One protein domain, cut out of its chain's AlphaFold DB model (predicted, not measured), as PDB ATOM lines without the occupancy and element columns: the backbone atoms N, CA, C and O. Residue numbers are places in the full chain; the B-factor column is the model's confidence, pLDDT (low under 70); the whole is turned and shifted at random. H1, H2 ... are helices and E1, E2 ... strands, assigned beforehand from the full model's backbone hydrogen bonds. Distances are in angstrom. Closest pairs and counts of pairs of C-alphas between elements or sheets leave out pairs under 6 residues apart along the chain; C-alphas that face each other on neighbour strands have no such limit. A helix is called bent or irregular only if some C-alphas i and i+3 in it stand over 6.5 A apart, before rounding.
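AT A GLANCE: This is residues 47 to 233 of the 528 residues of an uncharacterized protein of Guillardia theta (strain CCMP2712) (UniProt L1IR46). A strongly twisted sheet, built chiefly of the long antiparallel strands E1 to E4, makes the body, with the longest helix, H3, running across it and H1 packed on it near H3. H2 only grazes the sheet; after it, residues 174 to 198 make a long stretch with no named element, and the last part adds E7 to the sheet beside E1, with H5 farthest from the mean of the C-alphas. The printed part has 187 residues, with five named helices and seven named strands: along the chain come first H1, then the strands E1 to E6, then the helices H2 to H4, then E7 and last H5; the class is mixed, helices and strands, and in the branched sheet the neighbours E1 and E7 are parallel while the other neighbour pairs are antiparallel. The whole is compact, with a radius of gyration of the C-alphas of 16.3 A and spans of 47 by 38 by 33 A.

HOW THE PARTS SIT: H1, residues 49 to 58, is on the sheet at a height of 7.1 A. E1, 62 to 72, E2, 90 to 99, E3, 105 to 116, E4, 132 to 139, and E5, 147 to 149, form a meander, each strand the antiparallel neighbour of the one before, and each successive pair is a hairpin. Within hydrogen-bond range are N 68 and O 94 at 2.9 A, N 109 and O 95 at 2.8 A, N 110 and O 134 at 2.8 A, and N 139 and O 148 at 2.8 A. E6, 155 to 158, is antiparallel to E4, with N 135 and O 155 at 2.9 A; E5 and E6 lie on one side of E4, E3 on the other side. H2, 162 to 173, only grazes the sheet with its residues 164 to 172; it is irregular, C-alphas 166 and 169 being 7.9 A apart. H3, 199 to 214, is on the sheet at a height of 8.3 A, over E2, and runs across the strands at 83 degrees to E2 on the local plane. H1 and H3 are close but not clearly touching, the closest C-alphas, of Ile 54 and Glu 204, being 7.4 A apart, at a steep tilt of 57 degrees, the same way. H4, 216 to 219, only grazes the sheet and is irregular, C-alphas 216 and 219 being 7.4 A apart. E7, 222 to 224, is parallel to E1, with N 69 and O 223 at 3.0 A. H5, 228 to 233, is only just not on the sheet, with 4 pairs of C-alphas within 10 A. Every O i to N i+4 pair is within hydrogen-bond range in H1, H3 and H5, 6 of 8 in H2, and H4 is too short for one.

IN THESE COORDINATES: H1 begins at C-alpha 49, (156.124, 160.373, 234.762), and H5 ends at C-alpha 233, (172.853, 186.436, 237.317). E1 measures 25.6 A and bends by 63 degrees at residue 65; E2 measures 29.0 A; E3 measures 31.0 A and bends by 64 degrees at residue 113; E4 measures 22.9 A and H3 21.8 A.

THE WHOLE: The C-alphas farthest apart, of Asp 144 and Glu 174, are 47.7 A from each other. The printed part has no cut; the links E1 to E2, E3 to E4 and H2 to H3 are long. The mean pLDDT of the printed part is 81.5, and residues 215 to 233 are among those under 70.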
ATOM      1  N   LYS A  47     150.182 158.708 235.998       62.22
ATOM      2  CA  LYS A  47     150.456 157.725 237.064       62.22
ATOM      3  C   LYS A  47     151.925 157.268 237.080       62.22
ATOM      4  O   LYS A  47     152.356 156.687 238.066       62.22
ATOM      5  N   ASP A  48     152.679 157.550 236.018       84.12
ATOM      6  CA  ASP A  48     154.111 157.294 235.896       84.12
ATOM      7  C   ASP A  48     154.735 158.337 234.946       84.12
ATOM      8  O   ASP A  48     154.473 158.333 233.740       84.12
ATOM      9  N   LEU A  49     155.510 159.272 235.507       88.06
ATOM     10  CA  LEU A  49     156.124 160.373 234.762       88.06
ATOM     11  C   LEU A  49     157.108 159.863 233.700       88.06
ATOM     12  O   LEU A  49     157.125 160.370 232.578       88.06
ATOM     13  N   TRP A  50     157.896 158.841 234.045       92.44
ATOM     14  CA  TRP A  50     158.890 158.268 233.147       92.44
ATOM     15  C   TRP A  50     158.244 157.593 231.944       92.44
ATOM     16  O   TRP A  50     158.687 157.803 230.820       92.44
ATOM     17  N   LYS A  51     157.153 156.840 232.143       92.44
ATOM     18  CA  LYS A  51     156.437 156.213 231.018       92.44
ATOM     19  C   LYS A  51     155.921 157.238 230.011       92.44
ATOM     20  O   LYS A  51     156.031 157.007 228.811       92.44
ATOM     21  N   GLY A  52     155.387 158.368 230.480       91.06
ATOM     22  CA  GLY A  52     154.949 159.455 229.596       91.06
ATOM     23  C   GLY A  52     156.112 160.088 228.825       91.06
ATOM     24  O   GLY A  52     156.015 160.303 227.614       91.06
ATOM     25  N   PHE A  53     157.232 160.315 229.513       92.81
ATOM     26  CA  PHE A  53     158.462 160.822 228.908       92.81
ATOM     27  C   PHE A  53     159.021 159.863 227.843       92.81
ATOM     28  O   PHE A  53     159.235 160.275 226.706       92.81
ATOM     29  N   ILE A  54     159.153 158.570 228.154       95.00
ATOM     30  CA  ILE A  54     159.634 157.547 227.214       95.00
ATOM     31  C   ILE A  54     158.671 157.320 226.052       95.00
ATOM     32  O   ILE A  54     159.112 157.124 224.924       95.00
ATOM     33  N   SER A  55     157.358 157.386 226.276       92.88
ATOM     34  CA  SER A  55     156.405 157.345 225.162       92.88
ATOM     35  C   SER A  55     156.620 158.522 224.210       92.88
ATOM     36  O   SER A  55     156.582 158.333 222.999       92.88
ATOM     37  N   SER A  56     156.870 159.720 224.741       91.25
ATOM     38  CA  SER A  56     157.158 160.906 223.925       91.25
ATOM     39  C   SER A  56     158.488 160.765 223.181       91.25
ATOM     40  O   SER A  56     158.563 161.109 222.004       91.25
ATOM     41  N   PHE A  57     159.507 160.196 223.836       92.00
ATOM     42  CA  PHE A  57     160.797 159.866 223.227       92.00
ATOM     43  C   PHE A  57     160.639 158.913 222.038       92.00
ATOM     44  O   PHE A  57     161.040 159.242 220.926       92.00
ATOM     45  N   ARG A  58     159.987 157.762 222.249       89.50
ATOM     46  CA  ARG A  58     159.781 156.726 221.221       89.50
ATOM     47  C   ARG A  58     158.946 157.218 220.037       89.50
ATOM     48  O   ARG A  58     159.136 156.750 218.920       89.50
ATOM     49  N   ASN A  59     158.055 158.176 220.278       85.19
ATOM     50  CA  ASN A  59     157.251 158.813 219.236       85.19
ATOM     51  C   ASN A  59     157.992 159.950 218.504       85.19
ATOM     52  O   ASN A  59     157.411 160.564 217.618       85.19
ATOM     53  N   GLY A  60     159.250 160.251 218.853       80.50
ATOM     54  CA  GLY A  60     160.030 161.319 218.217       80.50
ATOM     55  C   GLY A  60     159.577 162.731 218.598       80.50
ATOM     56  O   GLY A  60     159.887 163.687 217.899       80.50
ATOM     57  N   HIS A  61     158.834 162.879 219.696       86.19
ATOM     58  CA  HIS A  61     158.315 164.170 220.153       86.19
ATOM     59  C   HIS A  61     159.260 164.881 221.131       86.19
ATOM     60  O   HIS A  61     158.899 165.929 221.658       86.19
ATOM     61  N   LEU A  62     160.431 164.314 221.438       85.50
ATOM     62  CA  LEU A  62     161.413 164.967 222.300       85.50
ATOM     63  C   LEU A  62     162.427 165.761 221.485       85.50
ATOM     64  O   LEU A  62     163.053 165.244 220.565       85.50
ATOM     65  N   THR A  63     162.660 166.995 221.913       82.56
ATOM     66  CA  THR A  63     163.745 167.842 221.415       82.56
ATOM     67  C   THR A  63     164.654 168.203 222.578       82.56
ATOM     68  O   THR A  63     164.182 168.764 223.567       82.56
ATOM     69  N   LEU A  64     165.948 167.889 222.484       83.12
ATOM     70  CA  LEU A  64     166.946 168.362 223.446       83.12
ATOM     71  C   LEU A  64     167.123 169.879 223.272       83.12
ATOM     72  O   LEU A  64     167.417 170.346 222.174       83.12
ATOM     73  N   THR A  65     166.936 170.649 224.341       78.12
ATOM     74  CA  THR A  65     167.006 172.117 224.300       78.12
ATOM     75  C   THR A  65     168.245 172.679 224.983       78.12
ATOM     76  O   THR A  65     168.762 173.699 224.532       78.12
ATOM     77  N   CYS A  66     168.733 172.045 226.056       77.62
ATOM     78  CA  CYS A  66     169.993 172.430 226.693       77.62
ATOM     79  C   CYS A  66     170.665 171.292 227.473       77.62
ATOM     80  O   CYS A  66     170.020 170.314 227.862       77.62
ATOM     81  N   VAL A  67     171.972 171.453 227.705       81.44
ATOM     82  CA  VAL A  67     172.798 170.585 228.550       81.44
ATOM     83  C   VAL A  67     173.543 171.454 229.557       81.44
ATOM     84  O   VAL A  67     174.261 172.379 229.186       81.44
ATOM     85  N   ILE A  68     173.384 171.173 230.844       81.69
ATOM     86  CA  ILE A  68     173.974 171.989 231.910       81.69
ATOM     87  C   ILE A  68     174.762 171.086 232.847       81.69
ATOM     88  O   ILE A  68     174.221 170.108 233.353       81.69
ATOM     89  N   ASP A  69     176.014 171.442 233.118       83.88
ATOM     90  CA  ASP A  69     176.825 170.781 234.137       83.88
ATOM     91  C   ASP A  69     176.930 171.685 235.369       83.88
ATOM     92  O   ASP A  69     177.178 172.894 235.263       83.88
ATOM     93  N   PHE A  70     176.785 171.096 236.551       82.50
ATOM     94  CA  PHE A  70     176.987 171.802 237.812       82.50
ATOM     95  C   PHE A  70     177.539 170.879 238.911       82.50
ATOM     96  O   PHE A  70     177.405 169.652 238.837       82.50
ATOM     97  N   PRO A  71     178.192 171.454 239.938       83.81
ATOM     98  CA  PRO A  71     178.685 170.693 241.073       83.81
ATOM     99  C   PRO A  71     177.509 170.180 241.910       83.81
ATOM    100  O   PRO A  71     176.783 170.955 242.538       83.81
ATOM    101  N   TYR A  72     177.345 168.861 241.952       83.31
ATOM    102  CA  TYR A  72     176.396 168.179 242.816       83.31
ATOM    103  C   TYR A  72     176.788 168.357 244.278       83.31
ATOM    104  O   TYR A  72     177.904 168.026 244.702       83.31
ATOM    105  N   LYS A  73     175.827 168.834 245.066       71.56
ATOM    106  CA  LYS A  73     175.916 168.890 246.520       71.56
ATOM    107  C   LYS A  73     174.913 167.913 247.108       71.56
ATOM    108  O   LYS A  73     173.716 167.986 246.853       71.56
ATOM    109  N   ASP A  74     175.423 166.998 247.913       73.50
ATOM    110  CA  ASP A  74     174.604 166.034 248.627       73.50
ATOM    111  C   ASP A  74     173.994 166.686 249.879       73.50
ATOM    112  O   ASP A  74     174.631 166.753 250.929       73.50
ATOM    113  N   TYR A  75     172.763 167.188 249.755       62.41
ATOM    114  CA  TYR A  75     172.028 167.888 250.819       62.41
ATOM    115  C   TYR A  75     171.333 166.954 251.829       62.41
ATOM    116  O   TYR A  75     170.332 167.330 252.437       62.41
ATOM    117  N   GLY A  76     171.838 165.732 252.027       59.88
ATOM    118  CA  GLY A  76     171.329 164.840 253.074       59.88
ATOM    119  C   GLY A  76     171.335 165.494 254.467       59.88
ATOM    120  O   GLY A  76     172.095 166.429 254.735       59.88
ATOM    121  N   LEU A  77     170.508 164.984 255.390       55.91
ATOM    122  CA  LEU A  77     170.613 165.344 256.811       55.91
ATOM    123  C   LEU A  77     172.076 165.173 257.245       55.91
ATOM    124  O   LEU A  77     172.693 164.178 256.883       55.91
ATOM    125  N   ARG A  78     172.641 166.119 258.012       52.09
ATOM    126  CA  ARG A  78     174.102 166.270 258.254       52.09
ATOM    127  C   ARG A  78     174.899 164.992 258.586       52.09
ATOM    128  O   ARG A  78     176.115 164.998 258.424       52.09
ATOM    129  N   LYS A  79     174.259 163.931 259.094       56.38
ATOM    130  CA  LYS A  79     174.894 162.636 259.407       56.38
ATOM    131  C   LYS A  79     174.990 161.676 258.211       56.38
ATOM    132  O   LYS A  79     175.804 160.759 258.239       56.38
ATOM    133  N   GLU A  80     174.177 161.882 257.186       65.62
ATOM    134  CA  GLU A  80     174.076 161.025 256.007       65.62
ATOM    135  C   GLU A  80     174.659 161.673 254.756       65.62
ATOM    136  O   GLU A  80     175.008 160.940 253.843       65.62
ATOM    137  N   SER A  81     174.831 162.995 254.707       74.94
ATOM    138  CA  SER A  81     175.467 163.670 253.572       74.94
ATOM    139  C   SER A  81     176.956 163.323 253.434       74.94
ATOM    140  O   SER A  81     177.673 163.133 254.419       74.94
ATOM    141  N   LEU A  82     177.459 163.295 252.196       76.38
ATOM    142  CA  LEU A  82     178.894 163.157 251.922       76.38
ATOM    143  C   LEU A  82     179.709 164.369 252.401       76.38
ATOM    144  O   LEU A  82     180.905 164.226 252.630       76.38
ATOM    145  N   ASN A  83     179.073 165.540 252.563       76.38
ATOM    146  CA  ASN A  83     179.703 166.795 253.004       76.38
ATOM    147  C   ASN A  83     181.008 167.123 252.253       76.38
ATOM    148  O   ASN A  83     181.961 167.629 252.846       76.38
ATOM    149  N   LEU A  84     181.058 166.821 250.952       79.38
ATOM    150  CA  LEU A  84     182.244 167.066 250.137       79.38
ATOM    151  C   LEU A  84     182.517 168.577 250.060       79.38
ATOM    152  O   LEU A  84     181.577 169.355 249.848       79.38
ATOM    153  N   PRO A  85     183.779 169.018 250.210       79.38
ATOM    154  CA  PRO A  85     184.130 170.409 249.960       79.38
ATOM    155  C   PRO A  85     183.834 170.770 248.493       79.38
ATOM    156  O   PRO A  85     183.828 169.887 247.634       79.38
ATOM    157  N   PRO A  86     183.643 172.060 248.150       74.94
ATOM    158  CA  PRO A  86     183.342 172.473 246.776       74.94
ATOM    159  C   PRO A  86     184.325 171.927 245.729       74.94
ATOM    160  O   PRO A  86     183.910 171.569 244.630       74.94
ATOM    161  N   SER A  87     185.606 171.802 246.086       76.56
ATOM    162  CA  SER A  87     186.658 171.257 245.220       76.56
ATOM    163  C   SER A  87     186.540 169.759 244.937       76.56
ATOM    164  O   SER A  87     187.133 169.273 243.979       76.56
ATOM    165  N   GLU A  88     185.802 169.027 245.767       83.38
ATOM    166  CA  GLU A  88     185.554 167.591 245.626       83.38
ATOM    167  C   GLU A  88     184.082 167.283 245.347       83.38
ATOM    168  O   GLU A  88     183.685 166.121 245.380       83.38
ATOM    169  N   SER A  89     183.269 168.309 245.073       86.62
ATOM    170  CA  SER A  89     181.890 168.120 244.633       86.62
ATOM    171  C   SER A  89     181.842 167.177 243.433       86.62
ATOM    172  O   SER A  89     182.756 167.155 242.611       86.62
ATOM    173  N   LEU A  90     180.797 166.358 243.355       89.75
ATOM    174  CA  LEU A  90     180.626 165.440 242.233       89.75
ATOM    175  C   LEU A  90     180.015 166.182 241.044       89.75
ATOM    176  O   LEU A  90     179.394 167.228 241.209       89.75
ATOM    177  N   LEU A  91     180.181 165.658 239.841       88.81
ATOM    178  CA  LEU A  91     179.568 166.206 238.642       88.81
ATOM    179  C   LEU A  91     178.126 165.696 238.504       88.81
ATOM    180  O   LEU A  91     177.885 164.484 238.452       88.81
ATOM    181  N   GLU A  92     177.188 166.629 238.369       89.12
ATOM    182  CA  GLU A  92     175.842 166.378 237.856       89.12
ATOM    183  C   GLU A  92     175.687 167.062 236.499       89.12
ATOM    184  O   GLU A  92     176.042 168.231 236.323       89.12
ATOM    185  N   ARG A  93     175.164 166.304 235.536       89.56
ATOM    186  CA  ARG A  93     174.798 166.787 234.208       89.56
ATOM    187  C   ARG A  93     173.289 166.735 234.065       89.56
ATOM    188  O   ARG A  93     172.684 165.696 234.289       89.56
ATOM    189  N   MET A  94     172.686 167.826 233.635       88.38
ATOM    190  CA  MET A  94     171.260 167.921 233.366       88.38
ATOM    191  C   MET A  94     171.022 168.064 231.866       88.38
ATOM    192  O   MET A  94     171.531 168.990 231.238       88.38
ATOM    193  N   PHE A  95     170.214 167.167 231.306       88.69
ATOM    194  CA  PHE A  95     169.699 167.257 229.942       88.69
ATOM    195  C   PHE A  95     168.264 167.760 229.977       88.69
ATOM    196  O   PHE A  95     167.446 167.224 230.722       88.69
ATOM    197  N   VAL A  96     167.936 168.769 229.182       88.00
ATOM    198  CA  VAL A  96     166.601 169.371 229.186       88.00
ATOM    199  C   VAL A  96     165.919 169.129 227.861       88.00
ATOM    200  O   VAL A  96     166.496 169.369 226.805       88.00
ATOM    201  N   PHE A  97     164.668 168.696 227.931       89.31
ATOM    202  CA  PHE A  97     163.879 168.319 226.776       89.31
ATOM    203  C   PHE A  97     162.575 169.112 226.697       89.31
ATOM    204  O   PHE A  97     161.892 169.334 227.700       89.31
ATOM    205  N   LYS A  98     162.205 169.495 225.477       88.56
ATOM    206  CA  LYS A  98     160.858 169.931 225.091       88.56
ATOM    207  C   LYS A  98     160.078 168.714 224.588       88.56
ATOM    208  O   LYS A  98     160.645 167.889 223.876       88.56
ATOM    209  N   VAL A  99     158.799 168.611 224.956       86.56
ATOM    210  CA  VAL A  99     157.868 167.604 224.417       86.56
ATOM    211  C   VAL A  99     156.915 168.287 223.436       86.56
ATOM    212  O   VAL A  99     156.121 169.138 223.843       86.56
ATOM    213  N   GLY A 100     156.982 167.901 222.161       82.62
ATOM    214  CA  GLY A 100     156.186 168.473 221.076       82.62
ATOM    215  C   GLY A 100     156.337 169.992 220.998       82.62
ATOM    216  O   GLY A 100     157.438 170.529 221.133       82.62
ATOM    217  N   ASP A 101     155.211 170.692 220.858       73.06
ATOM    218  CA  ASP A 101     155.169 172.154 220.775       73.06
ATOM    219  C   ASP A 101     154.857 172.864 222.086       73.06
ATOM    220  O   ASP A 101     154.657 174.074 222.104       73.06
ATOM    221  N   ASN A 102     154.889 172.148 223.212       80.44
ATOM    222  CA  ASN A 102     154.621 172.764 224.502       80.44
ATOM    223  C   ASN A 102     155.704 173.808 224.829       80.44
ATOM    224  O   ASN A 102     156.869 173.476 225.056       80.44
ATOM    225  N   THR A 103     155.333 175.087 224.850       77.75
ATOM    226  CA  THR A 103     156.245 176.190 225.170       77.75
ATOM    227  C   THR A 103     156.337 176.466 226.666       77.75
ATOM    228  O   THR A 103     157.260 177.164 227.070       77.75
ATOM    229  N   LEU A 104     155.461 175.903 227.501       82.81
ATOM    230  CA  LEU A 104     155.360 176.192 228.938       82.81
ATOM    231  C   LEU A 104     155.900 175.074 229.839       82.81
ATOM    232  O   LEU A 104     156.069 175.276 231.040       82.81
ATOM    233  N   GLU A 105     156.236 173.917 229.270       86.81
ATOM    234  CA  GLU A 105     156.765 172.771 230.009       86.81
ATOM    235  C   GLU A 105     158.062 172.221 229.408       86.81
ATOM    236  O   GLU A 105     158.208 172.085 228.189       86.81
ATOM    237  N   ARG A 106     159.002 171.848 230.275       88.38
ATOM    238  CA  ARG A 106     160.209 171.088 229.936       88.38
ATOM    239  C   ARG A 106     160.365 169.902 230.883       88.38
ATOM    240  O   ARG A 106     159.830 169.889 231.991       88.38
ATOM    241  N   PHE A 107     161.139 168.920 230.450       90.88
ATOM    242  CA  PHE A 107     161.598 167.816 231.284       90.88
ATOM    243  C   PHE A 107     163.100 167.939 231.490       90.88
ATOM    244  O   PHE A 107     163.827 168.069 230.509       90.88
ATOM    245  N   SER A 108     163.570 167.873 232.732       90.31
ATOM    246  CA  SER A 108     164.997 167.816 233.036       90.31
ATOM    247  C   SER A 108     165.387 166.415 233.504       90.31
ATOM    248  O   SER A 108     164.824 165.865 234.452       90.31
ATOM    249  N   LEU A 109     166.351 165.813 232.815       92.50
ATOM    250  CA  LEU A 109     166.975 164.546 233.165       92.50
ATOM    251  C   LEU A 109     168.322 164.830 233.824       92.50
ATOM    252  O   LEU A 109     169.297 165.183 233.165       92.50
ATOM    253  N   HIS A 110     168.358 164.676 235.136       91.12
ATOM    254  CA  HIS A 110     169.528 164.875 235.972       91.12
ATOM    255  C   HIS A 110     170.309 163.574 236.067       91.12
ATOM    256  O   HIS A 110     169.788 162.561 236.531       91.12
ATOM    257  N   VAL A 111     171.559 163.611 235.631       92.69
ATOM    258  CA  VAL A 111     172.471 162.479 235.544       92.69
ATOM    259  C   VAL A 111     173.621 162.735 236.501       92.69
ATOM    260  O   VAL A 111     174.470 163.599 236.280       92.69
ATOM    261  N   HIS A 112     173.634 161.975 237.588       91.94
ATOM    262  CA  HIS A 112     174.666 162.056 238.607       91.94
ATOM    263  C   HIS A 112     175.814 161.119 238.251       91.94
ATOM    264  O   HIS A 112     175.599 159.975 237.839       91.94
ATOM    265  N   SER A 113     177.036 161.598 238.450       91.56
ATOM    266  CA  SER A 113     178.254 160.812 238.278       91.56
ATOM    267  C   SER A 113     179.076 160.794 239.567       91.56
ATOM    268  O   SER A 113     178.847 161.586 240.480       91.56
ATOM    269  N   LEU A 114     180.048 159.884 239.641       90.50
ATOM    270  CA  LEU A 114     181.072 159.880 240.695       90.50
ATOM    271  C   LEU A 114     182.337 160.650 240.281       90.50
ATOM    272  O   LEU A 114     183.317 160.680 241.022       90.50
ATOM    273  N   GLU A 115     182.336 161.248 239.088       89.94
ATOM    274  CA  GLU A 115     183.414 162.110 238.618       89.94
ATOM    275  C   GLU A 115     183.438 163.381 239.467       89.94
ATOM    276  O   GLU A 115     182.398 163.980 239.740       89.94
ATOM    277  N   ARG A 116     184.625 163.793 239.913       89.06
ATOM    278  CA  ARG A 116     184.777 165.040 240.662       89.06
ATOM    279  C   ARG A 116     184.633 166.215 239.706       89.06
ATOM    280  O   ARG A 116     185.189 166.203 238.612       89.06
ATOM    281  N   TRP A 117     183.949 167.262 240.151       87.06
ATOM    282  CA  TRP A 117     183.728 168.488 239.396       87.06
ATOM    283  C   TRP A 117     185.038 169.063 238.862       87.06
ATOM    284  O   TRP A 117     185.123 169.394 237.687       87.06
ATOM    285  N   ASN A 118     186.077 169.145 239.692       84.75
ATOM    286  CA  ASN A 118     187.367 169.708 239.290       84.75
ATOM    287  C   ASN A 118     188.191 168.803 238.367       84.75
ATOM    288  O   ASN A 118     189.049 169.310 237.652       84.75
ATOM    289  N   ASP A 119     187.893 167.505 238.343       87.56
ATOM    290  CA  ASP A 119     188.603 166.520 237.524       87.56
ATOM    291  C   ASP A 119     187.816 166.170 236.253       87.56
ATOM    292  O   ASP A 119     188.139 165.205 235.559       87.56
ATOM    293  N   ARG A 120     186.760 166.942 235.956       85.31
ATOM    294  CA  ARG A 120     185.866 166.668 234.836       85.31
ATOM    295  C   ARG A 120     186.619 166.744 233.511       85.31
ATOM    296  O   ARG A 120     187.256 167.751 233.197       85.31
ATOM    297  N   GLY A 121     186.520 165.680 232.719       79.44
ATOM    298  CA  GLY A 121     187.183 165.582 231.420       79.44
ATOM    299  C   GLY A 121     186.594 166.510 230.350       79.44
ATOM    300  O   GLY A 121     185.880 167.481 230.624       79.44
ATOM    301  N   SER A 122     186.858 166.188 229.083       79.94
ATOM    302  CA  SER A 122     186.186 166.853 227.961       79.94
ATOM    303  C   SER A 122     184.664 166.675 228.052       79.94
ATOM    304  O   SER A 122     184.176 165.698 228.616       79.94
ATOM    305  N   ILE A 123     183.892 167.599 227.470       74.25
ATOM    306  CA  ILE A 123     182.415 167.575 227.515       74.25
ATOM    307  C   ILE A 123     181.847 166.216 227.071       74.25
ATOM    308  O   ILE A 123     180.893 165.727 227.679       74.25
ATOM    309  N   ASN A 124     182.477 165.589 226.075       73.38
ATOM    310  CA  ASN A 124     182.075 164.293 225.525       73.38
ATOM    311  C   ASN A 124     182.397 163.115 226.455       73.38
ATOM    312  O   ASN A 124     181.788 162.060 226.325       73.38
ATOM    313  N   ALA A 125     183.373 163.255 227.357       78.44
ATOM    314  CA  ALA A 125     183.767 162.218 228.314       78.44
ATOM    315  C   ALA A 125     182.869 162.180 229.562       78.44
ATOM    316  O   ALA A 125     182.797 161.160 230.249       78.44
ATOM    317  N   ARG A 126     182.184 163.288 229.845       84.81
ATOM    318  CA  ARG A 126     181.359 163.474 231.040       84.81
ATOM    319  C   ARG A 126     180.067 162.675 230.970       84.81
ATOM    320  O   ARG A 126     179.518 162.446 229.895       84.81
ATOM    321  N   ALA A 127     179.580 162.268 232.140       82.31
ATOM    322  CA  ALA A 127     178.373 161.460 232.307       82.31
ATOM    323  C   ALA A 127     178.379 160.099 231.577       82.31
ATOM    324  O   ALA A 127     177.345 159.447 231.547       82.31
ATOM    325  N   LYS A 128     179.521 159.610 231.061       87.75
ATOM    326  CA  LYS A 128     179.686 158.227 230.547       87.75
ATOM    327  C   LYS A 128     179.582 157.150 231.632       87.75
ATOM    328  O   LYS A 128     179.419 155.963 231.348       87.75
ATOM    329  N   ARG A 129     179.732 157.585 232.880       90.62
ATOM    330  CA  ARG A 129     179.677 156.785 234.096       90.62
ATOM    331  C   ARG A 129     178.650 157.421 235.011       90.62
ATOM    332  O   ARG A 129     178.804 158.579 235.398       90.62
ATOM    333  N   VAL A 130     177.592 156.682 235.296       93.19
ATOM    334  CA  VAL A 130     176.388 157.217 235.928       93.19
ATOM    335  C   VAL A 130     176.114 156.443 237.201       93.19
ATOM    336  O   VAL A 130     176.159 155.219 237.201       93.19
ATOM    337  N   SER A 131     175.831 157.156 238.285       92.44
ATOM    338  CA  SER A 131     175.430 156.561 239.562       92.44
ATOM    339  C   SER A 131     173.932 156.687 239.822       92.44
ATOM    340  O   SER A 131     173.347 155.817 240.460       92.44
ATOM    341  N   ALA A 132     173.292 157.746 239.319       93.31
ATOM    342  CA  ALA A 132     171.853 157.942 239.447       93.31
ATOM    343  C   ALA A 132     171.296 158.795 238.305       93.31
ATOM    344  O   ALA A 132     171.990 159.650 237.753       93.31
ATOM    345  N   VAL A 133     170.017 158.587 237.994       94.31
ATOM    346  CA  VAL A 133     169.275 159.357 236.991       94.31
ATOM    347  C   VAL A 133     167.920 159.747 237.557       94.31
ATOM    348  O   VAL A 133     167.177 158.900 238.051       94.31
ATOM    349  N   ASN A 134     167.579 161.028 237.465       92.12
ATOM    350  CA  ASN A 134     166.330 161.575 237.976       92.12
ATOM    351  C   ASN A 134     165.640 162.411 236.906       92.12
ATOM    352  O   ASN A 134     166.277 163.229 236.252       92.12
ATOM    353  N   LEU A 135     164.330 162.241 236.764       92.25
ATOM    354  CA  LEU A 135     163.507 163.045 235.872       92.25
ATOM    355  C   LEU A 135     162.711 164.061 236.696       92.25
ATOM    356  O   LEU A 135     162.078 163.696 237.692       92.25
ATOM    357  N   ARG A 136     162.715 165.325 236.276       89.50
ATOM    358  CA  ARG A 136     161.888 166.389 236.857       89.50
ATOM    359  C   ARG A 136     161.100 167.098 235.760       89.50
ATOM    360  O   ARG A 136     161.445 167.034 234.579       89.50
ATOM    361  N   ARG A 137     160.015 167.756 236.167       87.56
ATOM    362  CA  ARG A 137     159.240 168.661 235.309       87.56
ATOM    363  C   ARG A 137     159.624 170.089 235.647       87.56
ATOM    364  O   ARG A 137     159.638 170.451 236.823       87.56
ATOM    365  N   CYS A 138     159.857 170.891 234.623       85.44
ATOM    366  CA  CYS A 138     160.060 172.323 234.743       85.44
ATOM    367  C   CYS A 138     158.885 173.028 234.063       85.44
ATOM    368  O   CYS A 138     158.526 172.680 232.937       85.44
ATOM    369  N   MET A 139     158.277 173.999 234.732       85.00
ATOM    370  CA  MET A 139     157.111 174.723 234.227       85.00
ATOM    371  C   MET A 139     157.340 176.227 234.321       85.00
ATOM    372  O   MET A 139     158.098 176.694 235.165       85.00
ATOM    373  N   ARG A 140     156.662 176.981 233.460       81.81
ATOM    374  CA  ARG A 140     156.546 178.442 233.537       81.81
ATOM    375  C   ARG A 140     155.100 178.847 233.294       81.81
ATOM    376  O   ARG A 140     154.369 178.097 232.645       81.81
ATOM    377  N   LEU A 141     154.680 180.001 233.808       74.81
ATOM    378  CA  LEU A 141     153.303 180.461 233.612       74.81
ATOM    379  C   LEU A 141     153.148 181.162 232.262       74.81
ATOM    380  O   LEU A 141     152.088 181.065 231.646       74.81
ATOM    381  N   ARG A 142     154.202 181.845 231.799       71.56
ATOM    382  CA  ARG A 142     154.206 182.628 230.555       71.56
ATOM    383  C   ARG A 142     155.461 182.395 229.722       71.56
ATOM    384  O   ARG A 142     156.465 181.883 230.211       71.56
ATOM    385  N   GLU A 143     155.411 182.755 228.441       65.19
ATOM    386  CA  GLU A 143     156.516 182.501 227.509       65.19
ATOM    387  C   GLU A 143     157.749 183.390 227.706       65.19
ATOM    388  O   GLU A 143     158.848 183.027 227.279       65.19
ATOM    389  N   ASP A 144     157.577 184.535 228.349       58.38
ATOM    390  CA  ASP A 144     158.635 185.469 228.728       58.38
ATOM    391  C   ASP A 144     159.238 185.149 230.105       58.38
ATOM    392  O   ASP A 144     160.265 185.712 230.490       58.38
ATOM    393  N   GLU A 145     158.637 184.208 230.834       64.19
ATOM    394  CA  GLU A 145     159.103 183.767 232.138       64.19
ATOM    395  C   GLU A 145     160.115 182.617 232.051       64.19
ATOM    396  O   GLU A 145     160.279 181.912 231.045       64.19
ATOM    397  N   LEU A 146     160.805 182.435 233.172       65.81
ATOM    398  CA  LEU A 146     161.778 181.381 233.376       65.81
ATOM    399  C   LEU A 146     161.082 180.069 233.734       65.81
ATOM    400  O   LEU A 146     160.087 180.072 234.453       65.81
ATOM    401  N   PHE A 147     161.639 178.941 233.292       75.81
ATOM    402  CA  PHE A 147     161.186 177.651 233.804       75.81
ATOM    403  C   PHE A 147     161.679 177.452 235.231       75.81
ATOM    404  O   PHE A 147     162.870 177.618 235.505       75.81
ATOM    405  N   GLU A 148     160.772 177.019 236.093       77.19
ATOM    406  CA  GLU A 148     161.046 176.615 237.464       77.19
ATOM    407  C   GLU A 148     160.779 175.118 237.604       77.19
ATOM    408  O   GLU A 148     159.821 174.576 237.043       77.19
ATOM    409  N   GLU A 149     161.650 174.417 238.324       72.69
ATOM    410  CA  GLU A 149     161.394 173.024 238.665       72.69
ATOM    411  C   GLU A 149     160.171 172.931 239.575       72.69
ATOM    412  O   GLU A 149     160.093 173.581 240.613       72.69
ATOM    413  N   ALA A 150     159.214 172.078 239.213       69.81
ATOM    414  CA  ALA A 150     158.105 171.766 240.095       69.81
ATOM    415  C   ALA A 150     158.636 170.891 241.250       69.81
ATOM    416  O   ALA A 150     158.624 169.661 241.148       69.81
ATOM    417  N   GLU A 151     159.119 171.526 242.329       54.47
ATOM    418  CA  GLU A 151     159.857 170.932 243.468       54.47
ATOM    419  C   GLU A 151     159.195 169.690 244.106       54.47
ATOM    420  O   GLU A 151     159.845 168.912 244.800       54.47
ATOM    421  N   PHE A 152     157.918 169.422 243.839       52.09
ATOM    422  CA  PHE A 152     157.175 168.340 244.484       52.09
ATOM    423  C   PHE A 152     157.392 166.931 243.906       52.09
ATOM    424  O   PHE A 152     156.976 165.962 244.545       52.09
ATOM    425  N   HIS A 153     157.997 166.761 242.722       54.81
ATOM    426  CA  HIS A 153     157.962 165.470 242.010       54.81
ATOM    427  C   HIS A 153     159.272 165.088 241.304       54.81
ATOM    428  O   HIS A 153     159.280 164.838 240.098       54.81
ATOM    429  N   LYS A 154     160.376 164.970 242.055       72.50
ATOM    430  CA  LYS A 154     161.553 164.221 241.582       72.50
ATOM    431  C   LYS A 154     161.136 162.768 241.320       72.50
ATOM    432  O   LYS A 154     160.737 162.062 242.244       72.50
ATOM    433  N   HIS A 155     161.223 162.321 240.070       86.12
ATOM    434  CA  HIS A 155     160.996 160.926 239.709       86.12
ATOM    435  C   HIS A 155     162.343 160.217 239.578       86.12
ATOM    436  O   HIS A 155     163.097 160.452 238.635       86.12
ATOM    437  N   GLU A 156     162.663 159.376 240.554       89.88
ATOM    438  CA  GLU A 156     163.917 158.625 240.598       89.88
ATOM    439  C   GLU A 156     163.880 157.476 239.589       89.88
ATOM    440  O   GLU A 156     163.174 156.483 239.794       89.88
ATOM    441  N   VAL A 157     164.627 157.632 238.494       92.31
ATOM    442  CA  VAL A 157     164.662 156.677 237.380       92.31
ATOM    443  C   VAL A 157     165.659 155.565 237.679       92.31
ATOM    444  O   VAL A 157     165.295 154.396 237.603       92.31
ATOM    445  N   LEU A 158     166.890 155.934 238.055       93.88
ATOM    446  CA  LEU A 158     167.971 155.025 238.439       93.88
ATOM    447  C   LEU A 158     168.683 155.526 239.709       93.88
ATOM    448  O   LEU A 158     168.798 156.742 239.889       93.88
ATOM    449  N   PRO A 159     169.234 154.625 240.541       93.38
ATOM    450  CA  PRO A 159     169.048 153.170 240.489       93.38
ATOM    451  C   PRO A 159     167.598 152.788 240.833       93.38
ATOM    452  O   PRO A 159     166.873 153.575 241.444       93.38
ATOM    453  N   ILE A 160     167.134 151.608 240.431       93.25
ATOM    454  CA  ILE A 160     165.797 151.102 240.781       93.25
ATOM    455  C   ILE A 160     165.812 150.454 242.162       93.25
ATOM    456  O   ILE A 160     164.859 150.619 242.923       93.25
ATOM    457  N   SER A 161     166.883 149.740 242.508       93.19
ATOM    458  CA  SER A 161     167.003 149.074 243.797       93.19
ATOM    459  C   SER A 161     166.975 150.080 244.932       93.19
ATOM    460  O   SER A 161     167.853 150.940 245.060       93.19
ATOM    461  N   GLN A 162     165.993 149.911 245.816       91.56
ATOM    462  CA  GLN A 162     165.901 150.688 247.046       91.56
ATOM    463  C   GLN A 162     167.166 150.528 247.897       91.56
ATOM    464  O   GLN A 162     167.649 151.497 248.475       91.56
ATOM    465  N   TYR A 163     167.774 149.334 247.891       93.19
ATOM    466  CA  TYR A 163     169.024 149.096 248.603       93.19
ATOM    467  C   TYR A 163     170.138 150.036 248.123       93.19
ATOM    468  O   TYR A 163     170.810 150.643 248.956       93.19
ATOM    469  N   LEU A 164     170.314 150.216 246.807       91.69
ATOM    470  CA  LEU A 164     171.313 151.154 246.287       91.69
ATOM    471  C   LEU A 164     170.977 152.601 246.637       91.69
ATOM    472  O   LEU A 164     171.869 153.339 247.050       91.69
ATOM    473  N   ARG A 165     169.703 152.999 246.532       89.50
ATOM    474  CA  ARG A 165     169.257 154.354 246.906       89.50
ATOM    475  C   ARG A 165     169.600 154.694 248.353       89.50
ATOM    476  O   ARG A 165     170.048 155.806 248.628       89.50
ATOM    477  N   ASP A 166     169.474 153.720 249.246       88.56
ATOM    478  CA  ASP A 166     169.728 153.915 250.671       88.56
ATOM    479  C   ASP A 166     171.227 153.794 251.016       88.56
ATOM    480  O   ASP A 166     171.722 154.481 251.910       88.56
ATOM    481  N   ASN A 167     171.983 152.959 250.289       89.94
ATOM    482  CA  ASN A 167     173.345 152.567 250.675       89.94
ATOM    483  C   ASN A 167     174.465 153.102 249.767       89.94
ATOM    484  O   ASN A 167     175.637 152.887 250.081       89.94
ATOM    485  N   TRP A 168     174.177 153.831 248.683       89.56
ATOM    486  CA  TRP A 168     175.217 154.259 247.727       89.56
ATOM    487  C   TRP A 168     176.359 155.055 248.374       89.56
ATOM    488  O   TRP A 168     177.519 154.895 248.003       89.56
ATOM    489  N   ARG A 169     176.067 155.872 249.395       88.56
ATOM    490  CA  ARG A 169     177.086 156.650 250.124       88.56
ATOM    491  C   ARG A 169     178.048 155.768 250.904       88.56
ATOM    492  O   ARG A 169     179.218 156.112 251.056       88.56
ATOM    493  N   LYS A 170     177.552 154.648 251.431       89.94
ATOM    494  CA  LYS A 170     178.379 153.644 252.100       89.94
ATOM    495  C   LYS A 170     179.326 153.006 251.083       89.94
ATOM    496  O   LYS A 170     180.531 153.076 251.291       89.94
ATOM    497  N   HIS A 171     178.795 152.525 249.959       91.00
ATOM    498  CA  HIS A 171     179.602 151.950 248.876       91.00
ATOM    499  C   HIS A 171     180.664 152.931 248.360       91.00
ATOM    500  O   HIS A 171     181.820 152.553 248.185       91.00
ATOM    501  N   LEU A 172     180.312 154.211 248.196       89.62
ATOM    502  CA  LEU A 172     181.270 155.238 247.793       89.62
ATOM    503  C   LEU A 172     182.399 155.418 248.823       89.62
ATOM    504  O   LEU A 172     183.567 155.438 248.440       89.62
ATOM    505  N   ARG A 173     182.074 155.517 250.121       88.69
ATOM    506  CA  ARG A 173     183.070 155.659 251.204       88.69
ATOM    507  C   ARG A 173     183.977 154.437 251.346       88.69
ATOM    508  O   ARG A 173     185.147 154.589 251.674       88.69
ATOM    509  N   GLU A 174     183.446 153.249 251.087       91.62
ATOM    510  CA  GLU A 174     184.183 151.981 251.136       91.62
ATOM    511  C   GLU A 174     184.981 151.706 249.847       91.62
ATOM    512  O   GLU A 174     185.638 150.673 249.734       91.62
ATOM    513  N   GLY A 175     184.948 152.616 248.863       89.75
ATOM    514  CA  GLY A 175     185.655 152.464 247.587       89.75
ATOM    515  C   GLY A 175     185.014 151.455 246.628       89.75
ATOM    516  O   GLY A 175     185.570 151.167 245.569       89.75
ATOM    517  N   GLN A 176     183.819 150.956 246.946       91.25
ATOM    518  CA  GLN A 176     183.049 149.982 246.167       91.25
ATOM    519  C   GLN A 176     182.277 150.654 245.020       91.25
ATOM    520  O   GLN A 176     181.086 150.441 244.812       91.25
ATOM    521  N   THR A 177     182.959 151.503 244.248       88.56
ATOM    522  CA  THR A 177     182.337 152.292 243.169       88.56
ATOM    523  C   THR A 177     181.731 151.423 242.066       88.56
ATOM    524  O   THR A 177     180.718 151.800 241.489       88.56
ATOM    525  N   GLY A 178     182.287 150.231 241.824       86.25
ATOM    526  CA  GLY A 178     181.749 149.272 240.853       86.25
ATOM    527  C   GLY A 178     180.356 148.727 241.192       86.25
ATOM    528  O   GLY A 178     179.684 148.231 240.294       86.25
ATOM    529  N   ASP A 179     179.908 148.849 242.447       90.25
ATOM    530  CA  ASP A 179     178.575 148.402 242.878       90.25
ATOM    531  C   ASP A 179     177.477 149.430 242.589       90.25
ATOM    532  O   ASP A 179     176.297 149.086 242.609       90.25
ATOM    533  N   ILE A 180     177.861 150.685 242.334       92.50
ATOM    534  CA  ILE A 180     176.947 151.827 242.179       92.50
ATOM    535  C   ILE A 180     177.104 152.547 240.835       92.50
ATOM    536  O   ILE A 180     176.192 153.249 240.411       92.50
ATOM    537  N   GLU A 181     178.247 152.408 240.165       93.62
ATOM    538  CA  GLU A 181     178.542 153.071 238.899       93.62
ATOM    539  C   GLU A 181     178.159 152.184 237.712       93.62
ATOM    540  O   GLU A 181     178.691 151.089 237.527       93.62
ATOM    541  N   TRP A 182     177.291 152.697 236.846       95.69
ATOM    542  CA  TRP A 182     176.999 152.109 235.549       95.69
ATOM    543  C   TRP A 182     177.806 152.800 234.449       95.69
ATOM    544  O   TRP A 182     177.665 153.999 234.191       95.69
ATOM    545  N   ARG A 183     178.663 152.027 233.779       93.94
ATOM    546  CA  ARG A 183     179.519 152.492 232.677       93.94
ATOM    547  C   ARG A 183     178.836 152.268 231.339       93.94
ATOM    548  O   ARG A 183     179.287 151.455 230.539       93.94
ATOM    549  N   TRP A 184     177.730 152.967 231.122       92.38
ATOM    550  CA  TRP A 184     176.845 152.718 229.987       92.38
ATOM    551  C   TRP A 184     177.526 152.892 228.625       92.38
ATOM    552  O   TRP A 184     177.161 152.212 227.674       92.38
ATOM    553  N   HIS A 185     178.520 153.779 228.528       89.38
ATOM    554  CA  HIS A 185     179.238 154.021 227.279       89.38
ATOM    555  C   HIS A 185     180.186 152.866 226.924       89.38
ATOM    556  O   HIS A 185     180.232 152.432 225.780       89.38
ATOM    557  N   ASP A 186     180.950 152.371 227.900       90.25
ATOM    558  CA  ASP A 186     182.012 151.387 227.647       90.25
ATOM    559  C   ASP A 186     181.519 149.944 227.803       90.25
ATOM    560  O   ASP A 186     182.080 149.017 227.225       90.25
ATOM    561  N   ARG A 187     180.525 149.735 228.672       90.50
ATOM    562  CA  ARG A 187     179.985 148.423 229.053       90.50
ATOM    563  C   ARG A 187     178.476 148.532 229.323       90.50
ATOM    564  O   ARG A 187     178.059 148.315 230.465       90.50
ATOM    565  N   PRO A 188     177.648 148.857 228.310       89.06
ATOM    566  CA  PRO A 188     176.211 149.097 228.483       89.06
ATOM    567  C   PRO A 188     175.478 147.953 229.193       89.06
ATOM    568  O   PRO A 188     174.682 148.216 230.091       89.06
ATOM    569  N   GLY A 189     175.804 146.696 228.869       87.56
ATOM    570  CA  GLY A 189     175.175 145.514 229.471       87.56
ATOM    571  C   GLY A 189     175.617 145.186 230.904       87.56
ATOM    572  O   GLY A 189     174.985 144.362 231.563       87.56
ATOM    573  N   LYS A 190     176.682 145.814 231.427       92.31
ATOM    574  CA  LYS A 190     177.162 145.549 232.792       92.31
ATOM    575  C   LYS A 190     176.497 146.493 233.791       92.31
ATOM    576  O   LYS A 190     177.008 147.577 234.068       92.31
ATOM    577  N   LEU A 191     175.367 146.056 234.337       93.44
ATOM    578  CA  LEU A 191     174.573 146.820 235.302       93.44
ATOM    579  C   LEU A 191     175.199 146.815 236.711       93.44
ATOM    580  O   LEU A 191     175.963 145.898 237.033       93.44
ATOM    581  N   PRO A 192     174.869 147.798 237.571       93.06
ATOM    582  CA  PRO A 192     175.236 147.762 238.984       93.06
ATOM    583  C   PRO A 192     174.694 146.500 239.664       93.06
ATOM    584  O   PRO A 192     173.576 146.065 239.383       93.06
ATOM    585  N   ASN A 193     175.475 145.916 240.577       89.75
ATOM    586  CA  ASN A 193     175.250 144.562 241.103       89.75
ATOM    587  C   ASN A 193     173.832 144.327 241.656       89.75
ATOM    588  O   ASN A 193     173.248 143.260 241.458       89.75
ATOM    589  N   PHE A 194     173.258 145.336 242.304       91.31
ATOM    590  CA  PHE A 194     171.945 145.254 242.947       91.31
ATOM    591  C   PHE A 194     170.774 145.678 242.043       91.31
ATOM    592  O   PHE A 194     169.629 145.616 242.484       91.31
ATOM    593  N   ASP A 195     171.054 146.076 240.799       91.75
ATOM    594  CA  ASP A 195     170.079 146.534 239.797       91.75
ATOM    595  C   ASP A 195     169.979 145.593 238.583       91.75
ATOM    596  O   ASP A 195     169.211 145.838 237.653       91.75
ATOM    597  N   THR A 196     170.700 144.468 238.609       90.50
ATOM    598  CA  THR A 196     170.758 143.466 237.528       90.50
ATOM    599  C   THR A 196     169.398 142.886 237.126       90.50
ATOM    600  O   THR A 196     169.240 142.422 236.002       90.50
ATOM    601  N   SER A 197     168.397 142.942 238.010       91.44
ATOM    602  CA  SER A 197     167.031 142.468 237.740       91.44
ATOM    603  C   SER A 197     166.181 143.424 236.890       91.44
ATOM    604  O   SER A 197     165.039 143.089 236.581       91.44
ATOM    605  N   TYR A 198     166.697 144.603 236.517       90.62
ATOM    606  CA  TYR A 198     165.928 145.631 235.805       90.62
ATOM    607  C   TYR A 198     166.565 146.109 234.486       90.62
ATOM    608  O   TYR A 198     166.682 147.320 234.265       90.62
ATOM    609  N   PRO A 199     166.955 145.201 233.575       92.94
ATOM    610  CA  PRO A 199     167.659 145.572 232.347       92.94
ATOM    611  C   PRO A 199     166.859 146.525 231.452       92.94
ATOM    612  O   PRO A 199     167.437 147.438 230.865       92.94
ATOM    613  N   ASP A 200     165.532 146.391 231.410       94.31
ATOM    614  CA  ASP A 200     164.678 147.198 230.531       94.31
ATOM    615  C   ASP A 200     164.735 148.695 230.853       94.31
ATOM    616  O   ASP A 200     164.807 149.523 229.948       94.31
ATOM    617  N   ARG A 201     164.755 149.075 232.139       94.56
ATOM    618  CA  ARG A 201     164.838 150.497 232.514       94.56
ATOM    619  C   ARG A 201     166.198 151.083 232.167       94.56
ATOM    620  O   ARG A 201     166.277 152.228 231.731       94.56
ATOM    621  N   TYR A 202     167.258 150.306 232.367       95.94
ATOM    622  CA  TYR A 202     168.603 150.701 231.977       95.94
ATOM    623  C   TYR A 202     168.708 150.868 230.463       95.94
ATOM    624  O   TYR A 202     169.276 151.859 230.018       95.94
ATOM    625  N   LYS A 203     168.083 149.983 229.680       95.19
ATOM    626  CA  LYS A 203     167.972 150.143 228.225       95.19
ATOM    627  C   LYS A 203     167.241 151.438 227.852       95.19
ATOM    628  O   LYS A 203     167.777 152.233 227.095       95.19
ATOM    629  N   GLU A 204     166.088 151.723 228.459       96.06
ATOM    630  CA  GLU A 204     165.357 152.977 228.203       96.06
ATOM    631  C   GLU A 204     166.192 154.229 228.508       96.06
ATOM    632  O   GLU A 204     166.167 155.199 227.753       96.06
ATOM    633  N   VAL A 205     166.939 154.223 229.615       96.12
ATOM    634  CA  VAL A 205     167.846 155.327 229.956       96.12
ATOM    635  C   VAL A 205     169.017 155.397 228.977       96.12
ATOM    636  O   VAL A 205     169.384 156.499 228.573       96.12
ATOM    637  N   LEU A 206     169.589 154.257 228.576       95.12
ATOM    638  CA  LEU A 206     170.672 154.185 227.593       95.12
ATOM    639  C   LEU A 206     170.266 154.863 226.285       95.12
ATOM    640  O   LEU A 206     171.024 155.686 225.777       95.12
ATOM    641  N   ASP A 207     169.070 154.564 225.778       93.38
ATOM    642  CA  ASP A 207     168.570 155.118 224.518       93.38
ATOM    643  C   ASP A 207     168.464 156.650 224.591       93.38
ATOM    644  O   ASP A 207     168.911 157.363 223.690       93.38
ATOM    645  N   VAL A 208     167.952 157.178 225.710       93.62
ATOM    646  CA  VAL A 208     167.847 158.628 225.942       93.62
ATOM    647  C   VAL A 208     169.228 159.278 226.089       93.62
ATOM    648  O   VAL A 208     169.455 160.363 225.554       93.62
ATOM    649  N   LEU A 209     170.171 158.636 226.789       91.56
ATOM    650  CA  LEU A 209     171.537 159.151 226.950       91.56
ATOM    651  C   LEU A 209     172.317 159.139 225.631       91.56
ATOM    652  O   LEU A 209     173.051 160.093 225.363       91.56
ATOM    653  N   LYS A 210     172.142 158.108 224.796       89.06
ATOM    654  CA  LYS A 210     172.697 158.052 223.437       89.06
ATOM    655  C   LYS A 210     172.117 159.158 222.564       89.06
ATOM    656  O   LYS A 210     172.891 159.878 221.943       89.06
ATOM    657  N   PHE A 211     170.797 159.362 222.589       87.31
ATOM    658  CA  PHE A 211     170.155 160.490 221.906       87.31
ATOM    659  C   PHE A 211     170.743 161.833 222.339       87.31
ATOM    660  O   PHE A 211     171.193 162.618 221.506       87.31
ATOM    661  N   ALA A 212     170.809 162.074 223.646       85.81
ATOM    662  CA  ALA A 212     171.282 163.346 224.169       85.81
ATOM    663  C   ALA A 212     172.787 163.578 223.932       85.81
ATOM    664  O   ALA A 212     173.201 164.717 223.732       85.81
ATOM    665  N   SER A 213     173.605 162.518 223.937       78.56
ATOM    666  CA  SER A 213     175.054 162.600 223.682       78.56
ATOM    667  C   SER A 213     175.403 162.648 222.190       78.56
ATOM    668  O   SER A 213     176.430 163.214 221.824       78.56
ATOM    669  N   GLY A 214     174.574 162.033 221.340       72.12
ATOM    670  CA  GLY A 214     174.739 161.973 219.885       72.12
ATOM    671  C   GLY A 214     174.279 163.235 219.158       72.12
ATOM    672  O   GLY A 214     174.680 163.455 218.016       72.12
ATOM    673  N   ALA A 215     173.497 164.097 219.816       67.56
ATOM    674  CA  ALA A 215     173.256 165.464 219.370       67.56
ATOM    675  C   ALA A 215     174.590 166.246 219.394       67.56
ATOM    676  O   ALA A 215     174.933 166.890 220.385       67.56
ATOM    677  N   GLN A 216     175.373 166.133 218.310       47.66
ATOM    678  CA  GLN A 216     176.728 166.690 218.134       47.66
ATOM    679  C   GLN A 216     176.825 168.200 218.425       47.66
ATOM    680  O   GLN A 216     177.902 168.687 218.773       47.66
ATOM    681  N   ASP A 217     175.698 168.907 218.398       45.88
ATOM    682  CA  ASP A 217     175.570 170.326 218.730       45.88
ATOM    683  C   ASP A 217     175.516 170.618 220.244       45.88
ATOM    684  O   ASP A 217     175.387 171.770 220.652       45.88
ATOM    685  N   ALA A 218     175.666 169.612 221.117       39.94
ATOM    686  CA  ALA A 218     175.659 169.803 222.571       39.94
ATOM    687  C   ALA A 218     176.685 170.838 223.071       39.94
ATOM    688  O   ALA A 218     176.503 171.356 224.168       39.94
ATOM    689  N   LYS A 219     177.720 171.184 222.286       42.84
ATOM    690  CA  LYS A 219     178.661 172.277 222.597       42.84
ATOM    691  C   LYS A 219     178.021 173.671 222.547       42.84
ATOM    692  O   LYS A 219     178.383 174.503 223.373       42.84
ATOM    693  N   ASP A 220     177.059 173.907 221.656       44.91
ATOM    694  CA  ASP A 220     176.337 175.186 221.549       44.91
ATOM    695  C   ASP A 220     175.227 175.313 222.606       44.91
ATOM    696  O   ASP A 220     174.658 176.386 222.823       44.91
ATOM    697  N   TYR A 221     174.909 174.203 223.277       52.72
ATOM    698  CA  TYR A 221     173.821 174.065 224.250       52.72
ATOM    699  C   TYR A 221     174.320 173.997 225.692       52.72
ATOM    700  O   TYR A 221     173.541 173.692 226.599       52.72
ATOM    701  N   TYR A 222     175.620 174.231 225.876       54.34
ATOM    702  CA  TYR A 222     176.361 173.862 227.061       54.34
ATOM    703  C   TYR A 222     176.581 175.029 228.021       54.34
ATOM    704  O   TYR A 222     177.154 176.055 227.652       54.34
ATOM    705  N   TYR A 223     176.207 174.837 229.285       64.38
ATOM    706  CA  TYR A 223     176.490 175.796 230.351       64.38
ATOM    707  C   TYR A 223     177.197 175.121 231.529       64.38
ATOM    708  O   TYR A 223     176.719 174.121 232.061       64.38
ATOM    709  N   GLU A 224     178.305 175.720 231.975       58.34
ATOM    710  CA  GLU A 224     178.931 175.411 233.267       58.34
ATOM    711  C   GLU A 224     178.533 176.464 234.292       58.34
ATOM    712  O   GLU A 224     178.648 177.669 234.044       58.34
ATOM    713  N   THR A 225     178.103 176.022 235.469       59.91
ATOM    714  CA  THR A 225     177.763 176.935 236.559       59.91
ATOM    715  C   THR A 225     178.251 176.409 237.904       59.91
ATOM    716  O   THR A 225     178.150 175.224 238.196       59.91
ATOM    717  N   TYR A 226     178.782 177.310 238.738       50.50
ATOM    718  CA  TYR A 226     179.211 177.022 240.115       50.50
ATOM    719  C   TYR A 226     178.067 177.175 241.135       50.50
ATOM    720  O   TYR A 226     178.241 176.867 242.316       50.50
ATOM    721  N   GLY A 227     176.894 177.644 240.695       53.41
ATOM    722  CA  GLY A 227     175.709 177.765 241.536       53.41
ATOM    723  C   GLY A 227     174.522 178.417 240.825       53.41
ATOM    724  O   GLY A 227     174.683 179.283 239.970       53.41
ATOM    725  N   LYS A 228     173.307 178.042 241.238       52.12
ATOM    726  CA  LYS A 228     172.022 178.529 240.704       52.12
ATOM    727  C   LYS A 228     171.930 180.060 240.585       52.12
ATOM    728  O   LYS A 228     171.359 180.559 239.619       52.12
ATOM    729  N   GLN A 229     172.492 180.818 241.531       52.12
ATOM    730  CA  GLN A 229     172.509 182.285 241.467       52.12
ATOM    731  C   GLN A 229     173.436 182.841 240.384       52.12
ATOM    732  O   GLN A 229     173.078 183.836 239.769       52.12
ATOM    733  N   GLU A 230     174.583 182.214 240.116       53.56
ATOM    734  CA  GLU A 230     175.446 182.622 239.001       53.56
ATOM    735  C   GLU A 230     174.740 182.339 237.671       53.56
ATOM    736  O   GLU A 230     174.761 183.175 236.768       53.56
ATOM    737  N   THR A 231     173.998 181.229 237.596       51.12
ATOM    738  CA  THR A 231     173.093 180.958 236.477       51.12
ATOM    739  C   THR A 231     172.016 182.047 236.360       51.12
ATOM    740  O   THR A 231     171.893 182.650 235.300       51.12
ATOM    741  N   ARG A 232     171.308 182.399 237.450       50.31
ATOM    742  CA  ARG A 232     170.319 183.504 237.482       50.31
ATOM    743  C   ARG A 232     170.935 184.855 237.097       50.31
ATOM    744  O   ARG A 232     170.310 185.606 236.357       50.31
ATOM    745  N   ARG A 233     172.142 185.173 237.573       54.12
ATOM    746  CA  ARG A 233     172.853 186.436 237.317       54.12
ATOM    747  C   ARG A 233     173.267 186.560 235.855       54.12
ATOM    748  O   ARG A 233     173.104 187.629 235.276       54.12
TER     749      ARG A 233